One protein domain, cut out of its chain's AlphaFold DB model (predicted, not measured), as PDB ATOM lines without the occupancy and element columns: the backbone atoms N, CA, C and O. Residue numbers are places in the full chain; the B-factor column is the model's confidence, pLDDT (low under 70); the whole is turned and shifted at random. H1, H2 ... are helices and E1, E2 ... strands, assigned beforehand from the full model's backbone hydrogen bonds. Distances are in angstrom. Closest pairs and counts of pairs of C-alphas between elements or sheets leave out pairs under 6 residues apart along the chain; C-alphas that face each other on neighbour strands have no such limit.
ATOM      1  N   GLU A  72     471.537 432.326 456.441       93.56
ATOM      2  CA  GLU A  72     472.041 431.361 457.429       93.56
ATOM      3  C   GLU A  72     471.652 429.915 457.086       93.56
ATOM      4  O   GLU A  72     472.455 429.001 457.240       93.56
ATOM      5  N   ILE A  73     470.452 429.713 456.533       94.12
ATOM      6  CA  ILE A  73     469.953 428.393 456.125       94.12
ATOM      7  C   ILE A  73     470.704 427.877 454.889       94.12
ATOM      8  O   ILE A  73     470.918 426.670 454.740       94.12
ATOM      9  N   CYS A  74     471.075 428.772 453.971       94.62
ATOM     10  CA  CYS A  74     471.707 428.390 452.711       94.62
ATOM     11  C   CYS A  74     473.229 428.332 452.791       94.62
ATOM     12  O   CYS A  74     473.823 427.449 452.175       94.62
ATOM     13  N   LEU A  75     473.866 429.208 453.567       95.19
ATOM     14  CA  LEU A  75     475.324 429.272 453.682       95.19
ATOM     15  C   LEU A  75     475.920 427.958 454.218       95.19
ATOM     16  O   LEU A  75     476.984 427.544 453.760       95.19
ATOM     17  N   GLU A  76     475.193 427.219 455.064       93.62
ATOM     18  CA  GLU A  76     475.585 425.875 455.525       93.62
ATOM     19  C   GLU A  76     475.777 424.850 454.385       93.62
ATOM     20  O   GLU A  76     476.481 423.844 454.539       93.62
ATOM     21  N   LEU A  77     475.149 425.070 453.225       93.56
ATOM     22  CA  LEU A  77     475.282 424.194 452.059       93.56
ATOM     23  C   LEU A  77     476.587 424.428 451.287       93.56
ATOM     24  O   LEU A  77     477.012 423.535 450.546       93.56
ATOM     25  N   GLY A  78     477.228 425.583 451.484       92.81
ATOM     26  CA  GLY A  78     478.383 426.040 450.719       92.81
ATOM     27  C   GLY A  78     478.020 426.551 449.320       92.81
ATOM     28  O   GLY A  78     476.856 426.780 448.996       92.81
ATOM     29  N   PHE A  79     479.041 426.719 448.474       93.25
ATOM     30  CA  PHE A  79     478.915 427.341 447.147       93.25
ATOM     31  C   PHE A  79     478.636 426.360 445.996       93.25
ATOM     32  O   PHE A  79     478.394 426.770 444.864       93.25
ATOM     33  N   GLN A  80     478.703 425.054 446.257       93.31
ATOM     34  CA  GLN A  80     478.480 424.011 445.253       93.31
ATOM     35  C   GLN A  80     477.077 423.427 445.377       93.31
ATOM     36  O   GLN A  80     476.459 423.498 446.436       93.31
ATOM     37  N   LYS A  81     476.606 422.760 444.318       95.06
ATOM     38  CA  LYS A  81     475.367 421.982 444.373       95.06
ATOM     39  C   LYS A  81     475.491 420.865 445.423       95.06
ATOM     40  O   LYS A  81     476.298 419.950 445.235       95.06
ATOM     41  N   PRO A  82     474.702 420.888 446.510       94.06
ATOM     42  CA  PRO A  82     474.806 419.892 447.563       94.06
ATOM     43  C   PRO A  82     474.250 418.539 447.117       94.06
ATOM     44  O   PRO A  82     473.430 418.418 446.203       94.06
ATOM     45  N   ASN A  83     474.673 417.486 447.817       93.88
ATOM     46  CA  ASN A  83     474.096 416.158 447.651       93.88
ATOM     47  C   ASN A  83     472.636 416.153 448.141       93.88
ATOM     48  O   ASN A  83     472.358 416.672 449.219       93.88
ATOM     49  N   ARG A  84     471.726 415.502 447.402       92.25
ATOM     50  CA  ARG A  84     470.292 415.360 447.724       92.25
ATOM     51  C   ARG A  84     470.009 414.944 449.174       92.25
ATOM     52  O   ARG A  84     468.984 415.354 449.708       92.25
ATOM     53  N   PHE A  85     470.894 414.184 449.825       93.81
ATOM     54  CA  PHE A  85     470.731 413.790 451.234       93.81
ATOM     55  C   PHE A  85     470.812 414.956 452.234       93.81
ATOM     56  O   PHE A  85     470.325 414.820 453.349       93.81
ATOM     57  N   LYS A  86     471.384 416.105 451.846       92.88
ATOM     58  CA  LYS A  86     471.400 417.332 452.660       92.88
ATOM     59  C   LYS A  86     470.106 418.152 452.549       92.88
ATOM     60  O   LYS A  86     469.989 419.187 453.203       92.88
ATOM     61  N   ARG A  87     469.150 417.746 451.700       93.00
ATOM     62  CA  ARG A  87     467.909 418.504 451.491       93.00
ATOM     63  C   ARG A  87     466.994 418.358 452.700       93.00
ATOM     64  O   ARG A  87     466.577 417.256 453.045       93.00
ATOM     65  N   THR A  88     466.647 419.487 453.297       93.19
ATOM     66  CA  THR A  88     465.670 419.615 454.378       93.19
ATOM     67  C   THR A  88     464.513 420.486 453.903       93.19
ATOM     68  O   THR A  88     464.577 421.101 452.840       93.19
ATOM     69  N   ARG A  89     463.433 420.561 454.687       90.69
ATOM     70  CA  ARG A  89     462.329 421.483 454.388       90.69
ATOM     71  C   ARG A  89     462.774 422.948 454.449       90.69
ATOM     72  O   ARG A  89     462.316 423.739 453.638       90.69
ATOM     73  N   ALA A  90     463.659 423.286 455.388       90.88
ATOM     74  CA  ALA A  90     464.143 424.652 455.576       90.88
ATOM     75  C   ALA A  90     464.995 425.118 454.388       90.88
ATOM     76  O   ALA A  90     464.805 426.220 453.891       90.88
ATOM     77  N   ASN A  91     465.883 424.254 453.886       93.31
ATOM     78  CA  ASN A  91     466.800 424.614 452.806       93.31
ATOM     79  C   ASN A  91     466.297 424.234 451.404       93.31
ATOM     80  O   ASN A  91     467.030 424.409 450.434       93.31
ATOM     81  N   ALA A  92     465.074 423.704 451.272       90.94
ATOM     82  CA  ALA A  92     464.543 423.201 450.001       90.94
ATOM     83  C   ALA A  92     464.493 424.271 448.900       90.94
ATOM     84  O   ALA A  92     464.588 423.928 447.722       90.94
ATOM     85  N   ALA A  93     464.364 425.541 449.292       89.31
ATOM     86  CA  ALA A  93     464.313 426.685 448.392       89.31
ATOM     87  C   ALA A  93     465.688 427.323 448.107       89.31
ATOM     88  O   ALA A  93     465.776 428.194 447.245       89.31
ATOM     89  N   CYS A  94     466.768 426.881 448.769       92.38
ATOM     90  CA  CYS A  94     468.092 427.482 448.592       92.38
ATOM     91  C   CYS A  94     468.579 427.414 447.132       92.38
ATOM     92  O   CYS A  94     468.453 426.363 446.484       92.38
ATOM     93  N   PRO A  95     469.185 428.498 446.609       93.75
ATOM     94  CA  PRO A  95     469.610 428.584 445.212       93.75
ATOM     95  C   PRO A  95     470.651 427.521 444.833       93.75
ATOM     96  O   PRO A  95     470.672 427.070 443.687       93.75
ATOM     97  N   GLN A  96     471.442 427.024 445.792       95.31
ATOM     98  CA  GLN A  96     472.420 425.955 445.582       95.31
ATOM     99  C   GLN A  96     471.826 424.693 444.940       95.31
ATOM    100  O   GLN A  96     472.492 424.019 444.152       95.31
ATOM    101  N   TRP A  97     470.563 424.357 445.233       95.12
ATOM    102  CA  TRP A  97     469.896 423.191 444.635       95.12
ATOM    103  C   TRP A  97     469.656 423.341 443.131       95.12
ATOM    104  O   TRP A  97     469.518 422.339 442.421       95.12
ATOM    105  N   ARG A  98     469.629 424.585 442.647       95.25
ATOM    106  CA  ARG A  98     469.391 424.960 441.253       95.25
ATOM    107  C   ARG A  98     470.671 425.320 440.497       95.25
ATOM    108  O   ARG A  98     470.573 425.683 439.331       95.25
ATOM    109  N   ILE A  99     471.855 425.172 441.098       96.62
ATOM    110  CA  ILE A  99     473.124 425.324 440.372       96.62
ATOM    111  C   ILE A  99     473.194 424.267 439.259       96.62
ATOM    112  O   ILE A  99     473.076 423.056 439.508       96.62
ATOM    113  N   GLU A 100     473.352 424.734 438.025       96.56
ATOM    114  CA  GLU A 100     473.397 423.915 436.817       96.56
ATOM    115  C   GLU A 100     474.242 424.616 435.737       96.56
ATOM    116  O   GLU A 100     473.703 425.345 434.920       96.56
ATOM    117  N   PRO A 101     475.570 424.404 435.679       95.69
ATOM    118  CA  PRO A 101     476.467 425.187 434.816       95.69
ATOM    119  C   PRO A 101     476.052 425.314 433.343       95.69
ATOM    120  O   PRO A 101     476.289 426.353 432.733       95.69
ATOM    121  N   ASN A 102     475.402 424.282 432.798       94.88
ATOM    122  CA  ASN A 102     475.068 424.165 431.379       94.88
ATOM    123  C   ASN A 102     473.549 424.170 431.122       94.88
ATOM    124  O   ASN A 102     473.078 423.462 430.228       94.88
ATOM    125  N   TRP A 103     472.760 424.901 431.920       95.75
ATOM    126  CA  TRP A 103     471.317 424.973 431.683       95.75
ATOM    127  C   TRP A 103     471.006 425.737 430.382       95.75
ATOM    128  O   TRP A 103     471.549 426.806 430.106       95.75
ATOM    129  N   SER A 104     470.138 425.158 429.549       96.50
ATOM    130  CA  SER A 104     469.838 425.674 428.206       96.50
ATOM    131  C   SER A 104     469.098 427.014 428.241       96.50
ATOM    132  O   SER A 104     468.129 427.165 428.988       96.50
ATOM    133  N   GLY A 105     469.494 427.937 427.359       96.44
ATOM    134  CA  GLY A 105     468.870 429.258 427.216       96.44
ATOM    135  C   GLY A 105     469.355 430.297 428.229       96.44
ATOM    136  O   GLY A 105     468.723 431.338 428.368       96.44
ATOM    137  N   ARG A 106     470.456 430.024 428.941       97.31
ATOM    138  CA  ARG A 106     471.035 430.949 429.922       97.31
ATOM    139  C   ARG A 106     471.381 432.305 429.318       97.31
ATOM    140  O   ARG A 106     470.927 433.309 429.843       97.31
ATOM    141  N   ASP A 107     472.112 432.330 428.209       97.31
ATOM    142  CA  ASP A 107     472.559 433.591 427.602       97.31
ATOM    143  C   ASP A 107     471.379 434.444 427.113       97.31
ATOM    144  O   ASP A 107     471.358 435.655 427.312       97.31
ATOM    145  N   GLU A 108     470.359 433.806 426.528       97.81
ATOM    146  CA  GLU A 108     469.126 434.474 426.098       97.81
ATOM    147  C   GLU A 108     468.352 435.045 427.294       97.81
ATOM    148  O   GLU A 108     467.933 436.204 427.270       97.81
ATOM    149  N   PHE A 109     468.209 434.254 428.362       98.06
ATOM    150  CA  PHE A 109     467.591 434.703 429.605       98.06
ATOM    151  C   PHE A 109     468.358 435.882 430.215       98.06
ATOM    152  O   PHE A 109     467.740 436.897 430.525       98.06
ATOM    153  N   SER A 110     469.685 435.775 430.348       98.12
ATOM    154  CA  SER A 110     470.542 436.817 430.920       98.12
ATOM    155  C   SER A 110     470.450 438.112 430.114       98.12
ATOM    156  O   SER A 110     470.237 439.179 430.686       98.12
ATOM    157  N   ALA A 111     470.530 438.036 428.782       98.19
ATOM    158  CA  ALA A 111     470.415 439.208 427.916       98.19
ATOM    159  C   ALA A 111     469.038 439.882 428.027       98.19
ATOM    160  O   ALA A 111     468.945 441.113 428.118       98.19
ATOM    161  N   LYS A 112     467.959 439.089 428.041       98.12
ATOM    162  CA  LYS A 112     466.598 439.623 428.149       98.12
ATOM    163  C   LYS A 112     466.328 440.219 429.527       98.12
ATOM    164  O   LYS A 112     465.829 441.340 429.594       98.12
ATOM    165  N   LEU A 113     466.695 439.523 430.605       98.00
ATOM    166  CA  LEU A 113     466.551 440.031 431.968       98.00
ATOM    167  C   LEU A 113     467.341 441.328 432.156       98.00
ATOM    168  O   LEU A 113     466.765 442.315 432.602       98.00
ATOM    169  N   LYS A 114     468.596 441.377 431.693       98.00
ATOM    170  CA  LYS A 114     469.402 442.602 431.732       98.00
ATOM    171  C   LYS A 114     468.712 443.777 431.041       98.00
ATOM    172  O   LYS A 114     468.694 444.883 431.564       98.00
ATOM    173  N   SER A 115     468.133 443.540 429.867       97.81
ATOM    174  CA  SER A 115     467.447 444.591 429.111       97.81
ATOM    175  C   SER A 115     466.201 445.111 429.845       97.81
ATOM    176  O   SER A 115     465.893 446.299 429.768       97.81
ATOM    177  N   ILE A 116     465.496 444.236 430.571       97.56
ATOM    178  CA  ILE A 116     464.356 444.599 431.424       97.56
ATOM    179  C   ILE A 116     464.823 445.457 432.610       97.56
ATOM    180  O   ILE A 116     464.241 446.511 432.866       97.56
ATOM    181  N   GLU A 117     465.878 445.024 433.303       96.25
ATOM    182  CA  GLU A 117     466.463 445.716 434.460       96.25
ATOM    183  C   GLU A 117     467.013 447.095 434.074       96.25
ATOM    184  O   GLU A 117     466.650 448.102 434.683       96.25
ATOM    185  N   ASP A 118     467.808 447.172 433.002       96.38
ATOM    186  CA  ASP A 118     468.372 448.428 432.500       96.38
ATOM    187  C   ASP A 118     467.254 449.421 432.133       96.38
ATOM    188  O   ASP A 118     467.366 450.622 432.394       96.38
ATOM    189  N   LEU A 119     466.149 448.950 431.543       95.81
ATOM    190  CA  LEU A 119     465.016 449.806 431.198       95.81
ATOM    191  C   LEU A 119     464.275 450.315 432.444       95.81
ATOM    192  O   LEU A 119     463.937 451.498 432.497       95.81
ATOM    193  N   ALA A 120     464.087 449.466 433.457       94.88
ATOM    194  CA  ALA A 120     463.484 449.859 434.730       94.88
ATOM    195  C   ALA A 120     464.328 450.903 435.474       94.88
ATOM    196  O   ALA A 120     463.799 451.926 435.910       94.88
ATOM    197  N   MET A 121     465.647 450.704 435.541       94.38
ATOM    198  CA  MET A 121     466.578 451.655 436.157       94.38
ATOM    199  C   MET A 121     466.603 452.995 435.414       94.38
ATOM    200  O   MET A 121     466.579 454.062 436.031       94.38
ATOM    201  N   ASN A 122     466.615 452.968 434.077       94.62
ATOM    202  CA  ASN A 122     466.552 454.188 433.274       94.62
ATOM    203  C   ASN A 122     465.223 454.930 433.457       94.62
ATOM    204  O   ASN A 122     465.211 456.164 433.466       94.62
ATOM    205  N   TRP A 123     464.120 454.201 433.624       92.75
ATOM    206  CA  TRP A 123     462.819 454.782 433.936       92.75
ATOM    207  C   TRP A 123     462.830 455.499 435.284       92.75
ATOM    208  O   TRP A 123     462.470 456.673 435.346       92.75
ATOM    209  N   GLU A 124     463.277 454.825 436.346       91.00
ATOM    210  CA  GLU A 124     463.378 455.412 437.687       91.00
ATOM    211  C   GLU A 124     464.267 456.658 437.686       91.00
ATOM    212  O   GLU A 124     463.866 457.706 438.193       91.00
ATOM    213  N   LYS A 125     465.433 456.582 437.034       91.88
ATOM    214  CA  LYS A 125     466.332 457.727 436.875       91.88
ATOM    215  C   LYS A 125     465.655 458.898 436.160       91.88
ATOM    216  O   LYS A 125     465.761 460.029 436.617       91.88
ATOM    217  N   THR A 126     464.943 458.625 435.068       90.94
ATOM    218  CA  THR A 126     464.239 459.664 434.297       90.94
ATOM    219  C   THR A 126     463.183 460.357 435.157       90.94
ATOM    220  O   THR A 126     463.098 461.579 435.144       90.94
ATOM    221  N   LEU A 127     462.415 459.601 435.951       88.06
ATOM    222  CA  LEU A 127     461.442 460.178 436.885       88.06
ATOM    223  C   LEU A 127     462.109 461.002 437.993       88.06
ATOM    224  O   LEU A 127     461.582 462.043 438.371       88.06
ATOM    225  N   ALA A 128     463.257 460.559 438.507       88.69
ATOM    226  CA  ALA A 128     463.998 461.284 439.540       88.69
ATOM    227  C   ALA A 128     464.587 462.616 439.041       88.69
ATOM    228  O   ALA A 128     464.817 463.523 439.839       88.69
ATOM    229  N   GLU A 129     464.836 462.734 437.735       90.25
ATOM    230  CA  GLU A 129     465.339 463.952 437.089       90.25
ATOM    231  C   GLU A 129     464.224 464.952 436.735       90.25
ATOM    232  O   GLU A 129     464.529 466.108 436.444       90.25
ATOM    233  N   MET A 130     462.950 464.545 436.777       87.31
ATOM    234  CA  MET A 130     461.813 465.425 436.489       87.31
ATOM    235  C   MET A 130     461.496 466.363 437.657       87.31
ATOM    236  O   MET A 130     461.408 465.963 438.818       87.31
ATOM    237  N   ASN A 131     461.226 467.626 437.337       86.25
ATOM    238  CA  ASN A 131     460.683 468.604 438.266       86.25
ATOM    239  C   ASN A 131     459.161 468.416 438.473       86.25
ATOM    240  O   ASN A 131     458.516 467.524 437.910       86.25
ATOM    241  N   THR A 132     458.561 469.245 439.333       82.38
ATOM    242  CA  THR A 132     457.141 469.107 439.703       82.38
ATOM    243  C   THR A 132     456.210 469.414 438.529       82.38
ATOM    244  O   THR A 132     455.173 468.766 438.374       82.38
ATOM    245  N   GLU A 133     456.554 470.400 437.708       85.12
ATOM    246  CA  GLU A 133     455.812 470.815 436.524       85.12
ATOM    247  C   GLU A 133     455.847 469.726 435.442       85.12
ATOM    248  O   GLU A 133     454.791 469.334 434.944       85.12
ATOM    249  N   GLU A 134     457.026 469.172 435.154       84.94
ATOM    250  CA  GLU A 134     457.233 468.042 434.240       84.94
ATOM    251  C   GLU A 134     456.466 466.807 434.712       84.94
ATOM    252  O   GLU A 134     455.725 466.203 433.940       84.94
ATOM    253  N   THR A 135     456.552 466.477 436.004       80.88
ATOM    254  CA  THR A 135     455.825 465.341 436.586       80.88
ATOM    255  C   THR A 135     454.313 465.509 436.436       80.88
ATOM    256  O   THR A 135     453.616 464.555 436.099       80.88
ATOM    257  N   LYS A 136     453.776 466.717 436.648       81.12
ATOM    258  CA  LYS A 136     452.342 466.997 436.453       81.12
ATOM    259  C   LYS A 136     451.941 466.937 434.980       81.12
ATOM    260  O   LYS A 136     450.878 466.403 434.676       81.12
ATOM    261  N   ARG A 137     452.782 467.461 434.080       82.31
ATOM    262  CA  ARG A 137     452.571 467.442 432.624       82.31
ATOM    263  C   ARG A 137     452.567 466.013 432.080       82.31
ATOM    264  O   ARG A 137     451.683 465.660 431.312       82.31
ATOM    265  N   CYS A 138     453.525 465.195 432.505       79.31
ATOM    266  CA  CYS A 138     453.683 463.814 432.050       79.31
ATOM    267  C   CYS A 138     452.792 462.817 432.810       79.31
ATOM    268  O   CYS A 138     452.484 461.743 432.295       79.31
ATOM    269  N   GLY A 139     452.357 463.168 434.024       67.06
ATOM    270  CA  GLY A 139     451.574 462.321 434.927       67.06
ATOM    271  C   GLY A 139     450.062 462.342 434.723       67.06
ATOM    272  O   GLY A 139     449.358 461.639 435.444       67.06
ATOM    273  N   SER A 140     449.537 463.106 433.758       59.84
ATOM    274  CA  SER A 140     448.109 463.054 433.408       59.84
ATOM    275  C   SER A 140     447.698 461.744 432.732       59.84
ATOM    276  O   SER A 140     446.511 461.428 432.696       59.84
ATOM    277  N   ASP A 141     448.661 460.978 432.213       59.16
ATOM    278  CA  ASP A 141     448.430 459.650 431.657       59.16
ATOM    279  C   ASP A 141     449.139 458.613 432.547       59.16
ATOM    280  O   ASP A 141     450.366 458.557 432.643       59.16
ATOM    281  N   ILE A 142     448.347 457.814 433.268       52.09
ATOM    282  CA  ILE A 142     448.816 456.801 434.235       52.09
ATOM    283  C   ILE A 142     449.769 455.796 433.563       52.09
ATOM    284  O   ILE A 142     450.637 455.224 434.222       52.09
ATOM    285  N   ALA A 143     449.636 455.615 432.245       51.09
ATOM    286  CA  ALA A 143     450.477 454.742 431.438       51.09
ATOM    287  C   ALA A 143     451.909 455.268 431.207       51.09
ATOM    288  O   ALA A 143     452.775 454.479 430.834       51.09
ATOM    289  N   THR A 144     452.182 456.565 431.406       54.56
ATOM    290  CA  THR A 144     453.516 457.157 431.178       54.56
ATOM    291  C   THR A 144     454.353 457.344 432.434       54.56
ATOM    292  O   THR A 144     455.567 457.418 432.307       54.56
ATOM    293  N   THR A 145     453.771 457.401 433.632       58.31
ATOM    294  CA  THR A 145     454.544 457.621 434.875       58.31
ATOM    295  C   THR A 145     454.656 456.392 435.766       58.31
ATOM    296  O   THR A 145     455.624 456.287 436.518       58.31
ATOM    297  N   ASN A 146     453.749 455.418 435.648       72.12
ATOM    298  CA  ASN A 146     453.854 454.166 436.389       72.12
ATOM    299  C   ASN A 146     454.609 453.125 435.567       72.12
ATOM    300  O   ASN A 146     454.044 452.470 434.692       72.12
ATOM    301  N   SER A 147     455.894 452.960 435.878       81.75
ATOM    302  CA  SER A 147     456.665 451.835 435.361       81.75
ATOM    303  C   SER A 147     455.959 450.510 435.716       81.75
ATOM    304  O   SER A 147     455.604 450.315 436.882       81.75
ATOM    305  N   PRO A 148     455.779 449.572 434.762       83.75
ATOM    306  CA  PRO A 148     455.267 448.230 435.045       83.75
ATOM    307  C   PRO A 148     456.163 447.453 436.021       83.75
ATOM    308  O   PRO A 148     455.701 446.530 436.688       83.75
ATOM    309  N   LEU A 149     457.437 447.837 436.115       90.69
ATOM    310  CA  LEU A 149     458.387 447.357 437.108       90.69
ATOM    311  C   LEU A 149     458.611 448.420 438.172       90.69
ATOM    312  O   LEU A 149     459.118 449.506 437.888       90.69
ATOM    313  N   ARG A 150     458.249 448.092 439.408       90.06
ATOM    314  CA  ARG A 150     458.544 448.919 440.576       90.06
ATOM    315  C   ARG A 150     459.884 448.493 441.149       90.06
ATOM    316  O   ARG A 150     460.077 447.308 441.407       90.06
ATOM    317  N   ILE A 151     460.760 449.455 441.397       92.00
ATOM    318  CA  ILE A 151     462.002 449.222 442.129       92.00
ATOM    319  C   ILE A 151     461.734 449.589 443.585       92.00
ATOM    320  O   ILE A 151     461.342 450.715 443.898       92.00
ATOM    321  N   LYS A 152     461.856 448.611 444.481       89.50
ATOM    322  CA  LYS A 152     461.748 448.818 445.923       89.50
ATOM    323  C   LYS A 152     463.147 448.798 446.511       89.50
ATOM    324  O   LYS A 152     463.771 447.747 446.574       89.50
ATOM    325  N   HIS A 153     463.614 449.955 446.959       85.94
ATOM    326  CA  HIS A 153     464.859 450.064 447.714       85.94
ATOM    327  C   HIS A 153     464.588 449.672 449.165       85.94
ATOM    328  O   HIS A 153     463.798 450.325 449.856       85.94
ATOM    329  N   GLU A 154     465.219 448.602 449.634       72.94
ATOM    330  CA  GLU A 154     465.149 448.231 451.041       72.94
ATOM    331  C   GLU A 154     466.061 449.151 451.864       72.94
ATOM    332  O   GLU A 154     467.128 449.578 451.428       72.94
ATOM    333  N   ARG A 155     465.675 449.460 453.110       54.44
ATOM    334  CA  ARG A 155     466.516 450.252 454.034       54.44
ATOM    335  C   ARG A 155     467.719 449.455 454.585       54.44
ATOM    336  O   ARG A 155     468.298 449.863 455.590       54.44
ATOM    337  N   GLY A 156     468.073 448.325 453.971       62.81
ATOM    338  CA  GLY A 156     469.066 447.365 454.447       62.81
ATOM    339  C   GLY A 156     469.814 446.660 453.313       62.81
ATOM    340  O   GLY A 156     469.517 446.845 452.139       62.81
ATOM    341  N   ILE A 157     470.825 445.882 453.699       75.56
ATOM    342  CA  ILE A 157     471.659 445.082 452.799       75.56
ATOM    343  C   ILE A 157     471.119 443.655 452.805       75.56
ATOM    344  O   ILE A 157     471.039 443.025 453.862       75.56
ATOM    345  N   ALA A 158     470.796 443.130 451.631       80.25
ATOM    346  CA  ALA A 158     470.530 441.716 451.458       80.25
ATOM    347  C   ALA A 158     471.847 440.947 451.478       80.25
ATOM    348  O   ALA A 158     472.788 441.319 450.784       80.25
ATOM    349  N   TRP A 159     471.939 439.849 452.221       89.44
ATOM    350  CA  TRP A 159     473.134 439.000 452.190       89.44
ATOM    351  C   TRP A 159     473.016 437.900 451.138       89.44
ATOM    352  O   TRP A 159     471.933 437.386 450.868       89.44
ATOM    353  N   SER A 160     474.131 437.504 450.541       91.25
ATOM    354  CA  SER A 160     474.173 436.362 449.632       91.25
ATOM    355  C   SER A 160     473.780 435.077 450.342       91.25
ATOM    356  O   SER A 160     474.146 434.823 451.487       91.25
ATOM    357  N   ARG A 161     473.025 434.242 449.630       93.00
ATOM    358  CA  ARG A 161     472.644 432.902 450.092       93.00
ATOM    359  C   ARG A 161     473.701 431.852 449.732       93.00
ATOM    360  O   ARG A 161     473.583 430.714 450.174       93.00
ATOM    361  N   ILE A 162     474.704 432.203 448.920       94.44
ATOM    362  CA  ILE A 162     475.746 431.282 448.435       94.44
ATOM    363  C   ILE A 162     477.122 431.609 449.026       94.44
ATOM    364  O   ILE A 162     477.894 430.690 449.303       94.44
ATOM    365  N   GLU A 163     477.431 432.890 449.231       93.56
ATOM    366  CA  GLU A 163     478.764 433.358 449.619       93.56
ATOM    367  C   GLU A 163     478.711 434.207 450.887       93.56
ATOM    368  O   GLU A 163     478.044 435.236 450.942       93.56
ATOM    369  N   GLU A 164     479.425 433.778 451.923       92.56
ATOM    370  CA  GLU A 164     479.436 434.476 453.206       92.56
ATOM    371  C   GLU A 164     480.031 435.888 453.070       92.56
ATOM    372  O   GLU A 164     481.056 436.090 452.418       92.56
ATOM    373  N   GLY A 165     479.365 436.878 453.672       90.38
ATOM    374  CA  GLY A 165     479.788 438.281 453.641       90.38
ATOM    375  C   GLY A 165     479.568 439.004 452.306       90.38
ATOM    376  O   GLY A 165     479.809 440.209 452.233       90.38
ATOM    377  N   ALA A 166     479.088 438.320 451.263       91.12
ATOM    378  CA  ALA A 166     478.731 438.961 450.002       91.12
ATOM    379  C   ALA A 166     477.333 439.595 450.077       91.12
ATOM    380  O   ALA A 166     476.420 439.055 450.701       91.12
ATOM    381  N   ILE A 167     477.159 440.732 449.406       87.31
ATOM    382  CA  ILE A 167     475.904 441.488 449.374       87.31
ATOM    383  C   ILE A 167     475.057 441.028 448.180       87.31
ATOM    384  O   ILE A 167     475.480 441.164 447.039       87.31
ATOM    385  N   ALA A 168     473.855 440.518 448.447       80.69
ATOM    386  CA  ALA A 168     472.817 440.169 447.477       80.69
ATOM    387  C   ALA A 168     471.945 441.368 447.051       80.69
ATOM    388  O   ALA A 168     470.789 441.176 446.679       80.69
ATOM    389  N   GLY A 169     472.493 442.581 447.112       83.25
ATOM    390  CA  GLY A 169     471.820 443.804 446.686       83.25
ATOM    391  C   GLY A 169     471.158 444.607 447.806       83.25
ATOM    392  O   GLY A 169     471.260 444.277 448.992       83.25
ATOM    393  N   ASN A 170     470.526 445.709 447.419       88.25
ATOM    394  CA  ASN A 170     469.765 446.603 448.303       88.25
ATOM    395  C   ASN A 170     468.416 447.022 447.697       88.25
ATOM    396  O   ASN A 170     467.714 447.865 448.265       88.25
ATOM    397  N   ALA A 171     468.059 446.449 446.549       91.31
ATOM    398  CA  ALA A 171     466.813 446.733 445.875       91.31
ATOM    399  C   ALA A 171     466.156 445.456 445.342       91.31
ATOM    400  O   ALA A 171     466.761 444.390 445.200       91.31
ATOM    401  N   GLU A 172     464.869 445.584 445.060       91.38
ATOM    402  CA  GLU A 172     464.051 444.542 444.466       91.38
ATOM    403  C   GLU A 172     463.296 445.092 443.266       91.38
ATOM    404  O   GLU A 172     462.657 446.146 443.345       91.38
ATOM    405  N   TYR A 173     463.282 444.328 442.182       93.62
ATOM    406  CA  TYR A 173     462.354 444.543 441.083       93.62
ATOM    407  C   TYR A 173     461.039 443.834 441.392       93.62
ATOM    408  O   TYR A 173     461.042 442.674 441.790       93.62
ATOM    409  N   HIS A 174     459.914 444.523 441.209       93.06
ATOM    410  CA  HIS A 174     458.568 444.001 441.452       93.06
ATOM    411  C   HIS A 174     457.688 444.228 440.231       93.06
ATOM    412  O   HIS A 174     457.428 445.373 439.852       93.06
ATOM    413  N   PHE A 175     457.162 443.144 439.676       92.06
ATOM    414  CA  PHE A 175     456.137 443.162 438.642       92.06
ATOM    415  C   PHE A 175     454.818 442.641 439.222       92.06
ATOM    416  O   PHE A 175     454.708 441.471 439.601       92.06
ATOM    417  N   ASP A 176     453.831 443.531 439.306       86.00
ATOM    418  CA  ASP A 176     452.498 443.222 439.827       86.00
ATOM    419  C   ASP A 176     451.699 442.426 438.782       86.00
ATOM    420  O   ASP A 176     451.554 442.853 437.635       86.00
ATOM    421  N   ARG A 177     451.212 441.242 439.172       81.00
ATOM    422  CA  ARG A 177     450.354 440.374 438.336       81.00
ATOM    423  C   ARG A 177     448.954 440.202 438.913       81.00
ATOM    424  O   ARG A 177     448.220 439.308 438.472       81.00
ATOM    425  N   SER A 178     448.589 440.999 439.914       73.56
ATOM    426  CA  SER A 178     447.304 440.898 440.603       73.56
ATOM    427  C   SER A 178     446.124 441.094 439.645       73.56
ATOM    428  O   SER A 178     445.114 440.401 439.767       73.56
ATOM    429  N   ASP A 179     446.288 441.936 438.621       68.69
ATOM    430  CA  ASP A 179     445.336 442.155 437.524       68.69
ATOM    431  C   ASP A 179     445.021 440.876 436.723       68.69
ATOM    432  O   ASP A 179     443.924 440.717 436.186       68.69
ATOM    433  N   LYS A 180     445.964 439.932 436.680       67.31
ATOM    434  CA  LYS A 180     445.866 438.637 435.991       67.31
ATOM    435  C   LYS A 180     445.636 437.470 436.953       67.31
ATOM    436  O   LYS A 180     445.767 436.315 436.549       67.31
ATOM    437  N   GLY A 181     445.323 437.752 438.221       68.19
ATOM    438  CA  GLY A 181     445.151 436.744 439.271       68.19
ATOM    439  C   GLY A 181     446.435 435.974 439.611       68.19
ATOM    440  O   GLY A 181     446.360 434.891 440.192       68.19
ATOM    441  N   GLY A 182     447.599 436.497 439.208       69.38
ATOM    442  CA  GLY A 182     448.911 435.927 439.496       69.38
ATOM    443  C   GLY A 182     449.523 436.496 440.775       69.38
ATOM    444  O   GLY A 182     449.071 437.517 441.291       69.38
ATOM    445  N   LYS A 183     450.566 435.832 441.278       78.56
ATOM    446  CA  LYS A 183     451.416 436.380 442.344       78.56
ATOM    447  C   LYS A 183     452.378 437.419 441.768       78.56
ATOM    448  O   LYS A 183     452.762 437.314 440.601       78.56
ATOM    449  N   ASP A 184     452.778 438.375 442.601       86.69
ATOM    450  CA  ASP A 184     453.855 439.313 442.284       86.69
ATOM    451  C   ASP A 184     455.126 438.538 441.923       86.69
ATOM    452  O   ASP A 184     455.515 437.595 442.614       86.69
ATOM    453  N   ILE A 185     455.762 438.935 440.820       91.31
ATOM    454  CA  ILE A 185     457.065 438.408 440.417       91.31
ATOM    455  C   ILE A 185     458.108 439.403 440.891       91.31
ATOM    456  O   ILE A 185     458.041 440.581 440.532       91.31
ATOM    457  N   CYS A 186     459.067 438.940 441.685       91.56
ATOM    458  CA  CYS A 186     460.115 439.803 442.200       91.56
ATOM    459  C   CYS A 186     461.474 439.115 442.303       91.56
ATOM    460  O   CYS A 186     461.561 437.890 442.422       91.56
ATOM    461  N   TRP A 187     462.538 439.916 442.228       93.44
ATOM    462  CA  TRP A 187     463.924 439.450 442.297       93.44
ATOM    463  C   TRP A 187     464.879 440.549 442.787       93.44
ATOM    464  O   TRP A 187     464.588 441.737 442.635       93.44
ATOM    465  N   THR A 188     466.011 440.147 443.381       92.00
ATOM    466  CA  THR A 188     467.088 441.061 443.822       92.00
ATOM    467  C   THR A 188     467.716 441.795 442.641       92.00
ATOM    468  O   THR A 188     467.916 441.183 441.589       92.00
ATOM    469  N   ASP A 189     468.194 443.018 442.852       92.12
ATOM    470  CA  ASP A 189     468.943 443.785 441.853       92.12
ATOM    471  C   ASP A 189     470.270 443.152 441.401       92.12
ATOM    472  O   ASP A 189     470.762 443.455 440.319       92.12
ATOM    473  N   VAL A 190     470.805 442.200 442.168       92.19
ATOM    474  CA  VAL A 190     472.003 441.427 441.791       92.19
ATOM    475  C   VAL A 190     471.688 439.993 441.356       92.19
ATOM    476  O   VAL A 190     472.595 439.162 441.274       92.19
ATOM    477  N   PHE A 191     470.415 439.657 441.102       93.94
ATOM    478  CA  PHE A 191     470.017 438.268 440.837       93.94
ATOM    479  C   PHE A 191     470.768 437.708 439.630       93.94
ATOM    480  O   PHE A 191     471.355 436.621 439.688       93.94
ATOM    481  N   LEU A 192     470.767 438.494 438.555       95.88
ATOM    482  CA  LEU A 192     471.435 438.174 437.310       95.88
ATOM    483  C   LEU A 192     472.946 438.010 437.515       95.88
ATOM    484  O   LEU A 192     473.472 436.923 437.291       95.88
ATOM    485  N   GLU A 193     473.628 439.042 438.009       94.94
ATOM    486  CA  GLU A 193     475.089 439.037 438.152       94.94
ATOM    487  C   GLU A 193     475.574 437.955 439.133       94.94
ATOM    488  O   GLU A 193     476.471 437.161 438.834       94.94
ATOM    489  N   MET A 194     474.969 437.892 440.321       93.25
ATOM    490  CA  MET A 194     475.442 437.019 441.388       93.25
ATOM    491  C   MET A 194     474.970 435.580 441.198       93.25
ATOM    492  O   MET A 194     475.772 434.650 441.238       93.25
ATOM    493  N   TYR A 195     473.671 435.347 441.035       95.12
ATOM    494  CA  TYR A 195     473.149 433.983 441.083       95.12
ATOM    495  C   TYR A 195     473.207 433.316 439.714       95.12
ATOM    496  O   TYR A 195     473.694 432.188 439.605       95.12
ATOM    497  N   VAL A 196     472.753 434.000 438.666       96.62
ATOM    498  CA  VAL A 196     472.722 433.421 437.319       96.62
ATOM    499  C   VAL A 196     474.119 433.405 436.708       96.62
ATOM    500  O   VAL A 196     474.581 432.345 436.278       96.62
ATOM    501  N   ASP A 197     474.821 434.535 436.710       95.75
ATOM    502  CA  ASP A 197     476.068 434.674 435.971       95.75
ATOM    503  C   ASP A 197     477.267 434.069 436.714       95.75
ATOM    504  O   ASP A 197     477.973 433.215 436.163       95.75
ATOM    505  N   LYS A 198     477.464 434.421 437.988       95.75
ATOM    506  CA  LYS A 198     478.573 433.879 438.791       95.75
ATOM    507  C   LYS A 198     478.348 432.425 439.222       95.75
ATOM    508  O   LYS A 198     479.266 431.614 439.105       95.75
ATOM    509  N   TYR A 199     477.150 432.070 439.694       96.19
ATOM    510  CA  TYR A 199     476.886 430.741 440.275       96.19
ATOM    511  C   TYR A 199     476.112 429.768 439.378       96.19
ATOM    512  O   TYR A 199     475.906 428.618 439.773       96.19
ATOM    513  N   ALA A 200     475.712 430.175 438.169       97.06
ATOM    514  CA  ALA A 200     474.927 429.343 437.253       97.06
ATOM    515  C   ALA A 200     473.653 428.766 437.894       97.06
ATOM    516  O   ALA A 200     473.249 427.631 437.616       97.06
ATOM    517  N   VAL A 201     473.024 429.534 438.784       96.31
ATOM    518  CA  VAL A 201     471.733 429.190 439.375       96.31
ATOM    519  C   VAL A 201     470.682 429.279 438.280       96.31
ATOM    520  O   VAL A 201     470.463 430.333 437.687       96.31
ATOM    521  N   ARG A 202     470.013 428.159 438.007       96.38
ATOM    522  CA  ARG A 202     468.853 428.129 437.121       96.38
ATOM    523  C   ARG A 202     467.691 428.860 437.813       96.38
ATOM    524  O   ARG A 202     467.304 428.442 438.913       96.38
ATOM    525  N   PRO A 203     467.102 429.907 437.211       94.94
ATOM    526  CA  PRO A 203     465.917 430.548 437.772       94.94
ATOM    527  C   PRO A 203     464.746 429.558 437.867       94.94
ATOM    528  O   PRO A 203     464.771 428.493 437.236       94.94
ATOM    529  N   THR A 204     463.740 429.856 438.690       92.75
ATOM    530  CA  THR A 204     462.522 429.039 438.738       92.75
ATOM    531  C   THR A 204     461.838 429.036 437.375       92.75
ATOM    532  O   THR A 204     461.976 429.978 436.595       92.75
ATOM    533  N   ASP A 205     461.106 427.965 437.067       92.12
ATOM    534  CA  ASP A 205     460.437 427.858 435.768       92.12
ATOM    535  C   ASP A 205     459.404 428.991 435.584       92.12
ATOM    536  O   ASP A 205     459.347 429.585 434.515       92.12
ATOM    537  N   GLU A 206     458.704 429.399 436.651       91.00
ATOM    538  CA  GLU A 206     457.799 430.559 436.623       91.00
ATOM    539  C   GLU A 206     458.523 431.870 436.282       91.00
ATOM    540  O   GLU A 206     458.050 432.630 435.435       91.00
ATOM    541  N   PHE A 207     459.679 432.139 436.899       93.81
ATOM    542  CA  PHE A 207     460.428 433.359 436.609       93.81
ATOM    543  C   PHE A 207     461.035 433.340 435.200       93.81
ATOM    544  O   PHE A 207     461.020 434.352 434.500       93.81
ATOM    545  N   LYS A 208     461.501 432.174 434.733       95.12
ATOM    546  CA  LYS A 208     461.943 431.996 433.343       95.12
ATOM    547  C   LYS A 208     460.826 432.282 432.346       95.12
ATOM    548  O   LYS A 208     461.060 433.012 431.385       95.12
ATOM    549  N   ASP A 209     459.638 431.734 432.581       94.19
ATOM    550  CA  ASP A 209     458.476 431.938 431.716       94.19
ATOM    551  C   ASP A 209     458.051 433.410 431.709       94.19
ATOM    552  O   ASP A 209     457.732 433.956 430.653       94.19
ATOM    553  N   PHE A 210     458.117 434.084 432.862       94.44
ATOM    554  CA  PHE A 210     457.903 435.526 432.958       94.44
ATOM    555  C   PHE A 210     458.898 436.314 432.096       94.44
ATOM    556  O   PHE A 210     458.463 437.092 431.247       94.44
ATOM    557  N   VAL A 211     460.210 436.101 432.259       97.00
ATOM    558  CA  VAL A 211     461.229 436.822 431.473       97.00
ATOM    559  C   VAL A 211     461.047 436.538 429.985       97.00
ATOM    560  O   VAL A 211     461.062 437.461 429.172       97.00
ATOM    561  N   ALA A 212     460.796 435.281 429.611       97.12
ATOM    562  CA  ALA A 212     460.539 434.899 428.227       97.12
ATOM    563  C   ALA A 212     459.299 435.602 427.649       97.12
ATOM    564  O   ALA A 212     459.354 436.091 426.521       97.12
ATOM    565  N   ALA A 213     458.218 435.733 428.420       95.69
ATOM    566  CA  ALA A 213     456.972 436.363 427.986       95.69
ATOM    567  C   ALA A 213     456.948 437.897 428.124       95.69
ATOM    568  O   ALA A 213     456.035 438.530 427.596       95.69
ATOM    569  N   PHE A 214     457.912 438.505 428.820       95.31
ATOM    570  CA  PHE A 214     457.928 439.950 429.041       95.31
ATOM    571  C   PHE A 214     458.047 440.708 427.710       95.31
ATOM    572  O   PHE A 214     458.984 440.486 426.932       95.31
ATOM    573  N   ASP A 215     457.093 441.605 427.457       94.75
ATOM    574  CA  ASP A 215     457.028 442.427 426.249       94.75
ATOM    575  C   ASP A 215     457.897 443.680 426.411       94.75
ATOM    576  O   ASP A 215     457.457 444.748 426.849       94.75
ATOM    577  N   ILE A 216     459.176 443.513 426.078       94.88
ATOM    578  CA  ILE A 216     460.166 444.578 426.191       94.88
ATOM    579  C   ILE A 216     459.929 445.712 425.193       94.88
ATOM    580  O   ILE A 216     460.252 446.856 425.496       94.88
ATOM    581  N   GLU A 217     459.343 445.430 424.028       95.06
ATOM    582  CA  GLU A 217     459.080 446.449 423.012       95.06
ATOM    583  C   GLU A 217     457.989 447.405 423.485       95.06
ATOM    584  O   GLU A 217     458.157 448.624 423.424       95.06
ATOM    585  N   THR A 218     456.896 446.867 424.031       91.62
ATOM    586  CA  THR A 218     455.845 447.682 424.649       91.62
ATOM    587  C   THR A 218     456.401 448.503 425.811       91.62
ATOM    588  O   THR A 218     456.106 449.697 425.908       91.62
ATOM    589  N   TYR A 219     457.255 447.909 426.652       92.06
ATOM    590  CA  TYR A 219     457.875 448.633 427.763       92.06
ATOM    591  C   TYR A 219     458.799 449.761 427.274       92.06
ATOM    592  O   TYR A 219     458.708 450.895 427.748       92.06
ATOM    593  N   LEU A 220     459.631 449.492 426.265       93.56
ATOM    594  CA  LEU A 220     460.524 450.479 425.665       93.56
ATOM    595  C   LEU A 220     459.737 451.625 425.024       93.56
ATOM    596  O   LEU A 220     460.080 452.789 425.213       93.56
ATOM    597  N   ASN A 221     458.657 451.321 424.306       91.38
ATOM    598  CA  ASN A 221     457.793 452.332 423.702       91.38
ATOM    599  C   ASN A 221     457.140 453.230 424.758       91.38
ATOM    600  O   ASN A 221     457.055 454.443 424.565       91.38
ATOM    601  N   ALA A 222     456.705 452.660 425.884       89.12
ATOM    602  CA  ALA A 222     456.195 453.438 427.010       89.12
ATOM    603  C   ALA A 222     457.287 454.351 427.597       89.12
ATOM    604  O   ALA A 222     457.035 455.532 427.841       89.12
ATOM    605  N   PHE A 223     458.523 453.854 427.709       91.31
ATOM    606  CA  PHE A 223     459.649 454.640 428.213       91.31
ATOM    607  C   PHE A 223     460.010 455.796 427.276       91.31
ATOM    608  O   PHE A 223     460.249 456.914 427.722       91.31
ATOM    609  N   GLN A 224     459.992 455.567 425.961       91.88
ATOM    610  CA  GLN A 224     460.248 456.631 424.989       91.88
ATOM    611  C   GLN A 224     459.187 457.733 425.045       91.88
ATOM    612  O   GLN A 224     459.522 458.907 424.901       91.88
ATOM    613  N   LYS A 225     457.918 457.396 425.310       88.62
ATOM    614  CA  LYS A 225     456.874 458.409 425.539       88.62
ATOM    615  C   LYS A 225     457.184 459.267 426.765       88.62
ATOM    616  O   LYS A 225     457.065 460.487 426.675       88.62
ATOM    617  N   LEU A 226     457.633 458.651 427.862       87.38
ATOM    618  CA  LEU A 226     458.070 459.373 429.059       87.38
ATOM    619  C   LEU A 226     459.239 460.320 428.748       87.38
ATOM    620  O   LEU A 226     459.152 461.512 429.042       87.38
ATOM    621  N   LYS A 227     460.296 459.828 428.088       89.25
ATOM    622  CA  LYS A 227     461.452 460.657 427.701       89.25
ATOM    623  C   LYS A 227     461.067 461.817 426.788       89.25
ATOM    624  O   LYS A 227     461.521 462.937 426.987       89.25
ATOM    625  N   ASN A 228     460.219 461.566 425.794       88.88
ATOM    626  CA  ASN A 228     459.761 462.612 424.884       88.88
ATOM    627  C   ASN A 228     458.926 463.671 425.613       88.88
ATOM    628  O   ASN A 228     459.006 464.840 425.256       88.88
ATOM    629  N   CYS A 229     458.160 463.286 426.639       84.88
ATOM    630  CA  CYS A 229     457.424 464.236 427.471       84.88
ATOM    631  C   CYS A 229     458.348 465.124 428.326       84.88
ATOM    632  O   CYS A 229     458.048 466.300 428.532       84.88
ATOM    633  N   GLN A 230     459.483 464.588 428.783       82.12
ATOM    634  CA  GLN A 230     460.499 465.356 429.510       82.12
ATOM    635  C   GLN A 230     461.103 466.470 428.641       82.12
ATOM    636  O   GLN A 230     461.233 467.599 429.082       82.12
ATOM    637  N   ILE A 231     461.426 466.168 427.378       79.62
ATOM    638  CA  ILE A 231     462.209 467.054 426.494       79.62
ATOM    639  C   ILE A 231     461.389 468.224 425.907       79.62
ATOM    640  O   ILE A 231     461.973 469.130 425.326       79.62
ATOM    641  N   GLN A 232     460.055 468.236 426.021       67.88
ATOM    642  CA  GLN A 232     459.170 469.251 425.410       67.88
ATOM    643  C   GLN A 232     459.204 470.650 426.077       67.88
ATOM    644  O   GLN A 232     458.174 471.323 426.147       67.88
TER     645      GLN A 232
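Overview. This is residues 72 to 232 of the 233 residues of the protein "Hypothetical protein" of Helicotheca tamesis (UniProt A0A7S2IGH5). A small antiparallel sheet, E1 E2 E3, packs on residues 116 to 124 of the long helix H3, mainly through E1, and H8 runs side by side with H3 in an elongated body. H6 and H7 cross the first part of H3, H4 and H5 pack on the last part of H8, and the opposite end of the body is made of H1, H2 and the unnamed stretch of residues 76 to 94. The printed part has 161 residues with eight named helices and three named strands, in the order H1 H2 H3 H4 H5 E1 E2 E3 H6 H7 H8, and its class is mostly helix. It is only just compact, close to loose, with a radius of gyration of the C-alphas of 18.2 A and spans of 61 by 32 by 29 A.

Along the chain. The sheet is made of E1, residues 149 to 153, 12.7 A long, E2, residues 171 to 175, 13.4 A long, and E3, residues 185 to 188, 10.9 A long; C-alpha 149 is at (458.387, 447.357, 437.108). H3, residues 106 to 129, is the longest helix at 34.2 A and begins with C-alpha 106 at (471.035, 430.949, 429.922). H8, residues 216 to 231, measures 22.6 A and ends with C-alpha 231 at (462.209, 467.054, 426.494). H7 is residues 205 to 213, 12.0 A, and H6 is residues 191 to 198, 9.8 A. H4 is residues 132 to 138, 9.9 A, and H5 is residues 142 to 145, 5.8 A. H1, residues 72 to 75, and H2, residues 95 to 98, each measure 5.4 A.

Arrangement. E1, E2 and E3 form a meander, each strand the antiparallel neighbour of the one before, with E1 and E3 as edge strands. The hairpin E1 and E2 has N 152 and O 172 within hydrogen-bond range at 2.8 A; the hairpin E2 and E3 has N 175 and O 185 at 2.8 A. H3 is on the sheet, and together they make two layers, a helix on one face of a sheet; the closest C-alphas of H3 and E1 are those of Ala 120 and Leu 149, 6.2 A apart. H7 only grazes the sheet, with residues 206 to 211. H3 and H8 touch at a shallow tilt of 21 degrees, the same way, closest at the C-alphas of Trp 123 and Phe 223, 6.5 A. With residues 109 to 113 alone H3 touches H7, at a steep tilt of 67 degrees, closest at Leu 113 and Val 211, C-alphas 6.2 A apart. With residues 106 to 114 alone it touches H6, at a steep tilt of 43 degrees, opposite ways, the C-alphas of Ser 110 and Leu 192 being closest at 6.6 A. H8 touches H4 with residues 226 to 230 alone, closest at the C-alphas of Cys 138 and Cys 229, 5.9 A. It touches H5 with residues 222 to 226 alone, closest at the C-alphas of Thr 144 and Leu 226, 5.5 A. H1 and H2 are close but not clearly touching, with the C-alphas of Cys 74 and Gln 96 closest at 7.6 A; H1 and H3 are apart. In H3, H4, H7 and H8 every O i to N i+4 pair is within hydrogen-bond range, in H6 2 of 4 are, and H1, H2 and H5 are too short for such a pair.

Size, cuts and confidence. The two C-alphas farthest apart are those of Phe 85 and Gln 232, 62.3 A. The printed part has no cut, and the links H1 to H2, with 19 residues, and E1 to E2, with 17, are long. The mean pLDDT of the printed part is 88.8; residues 139 to 145, 155 to 156, 179 to 182 and 232 are under 70.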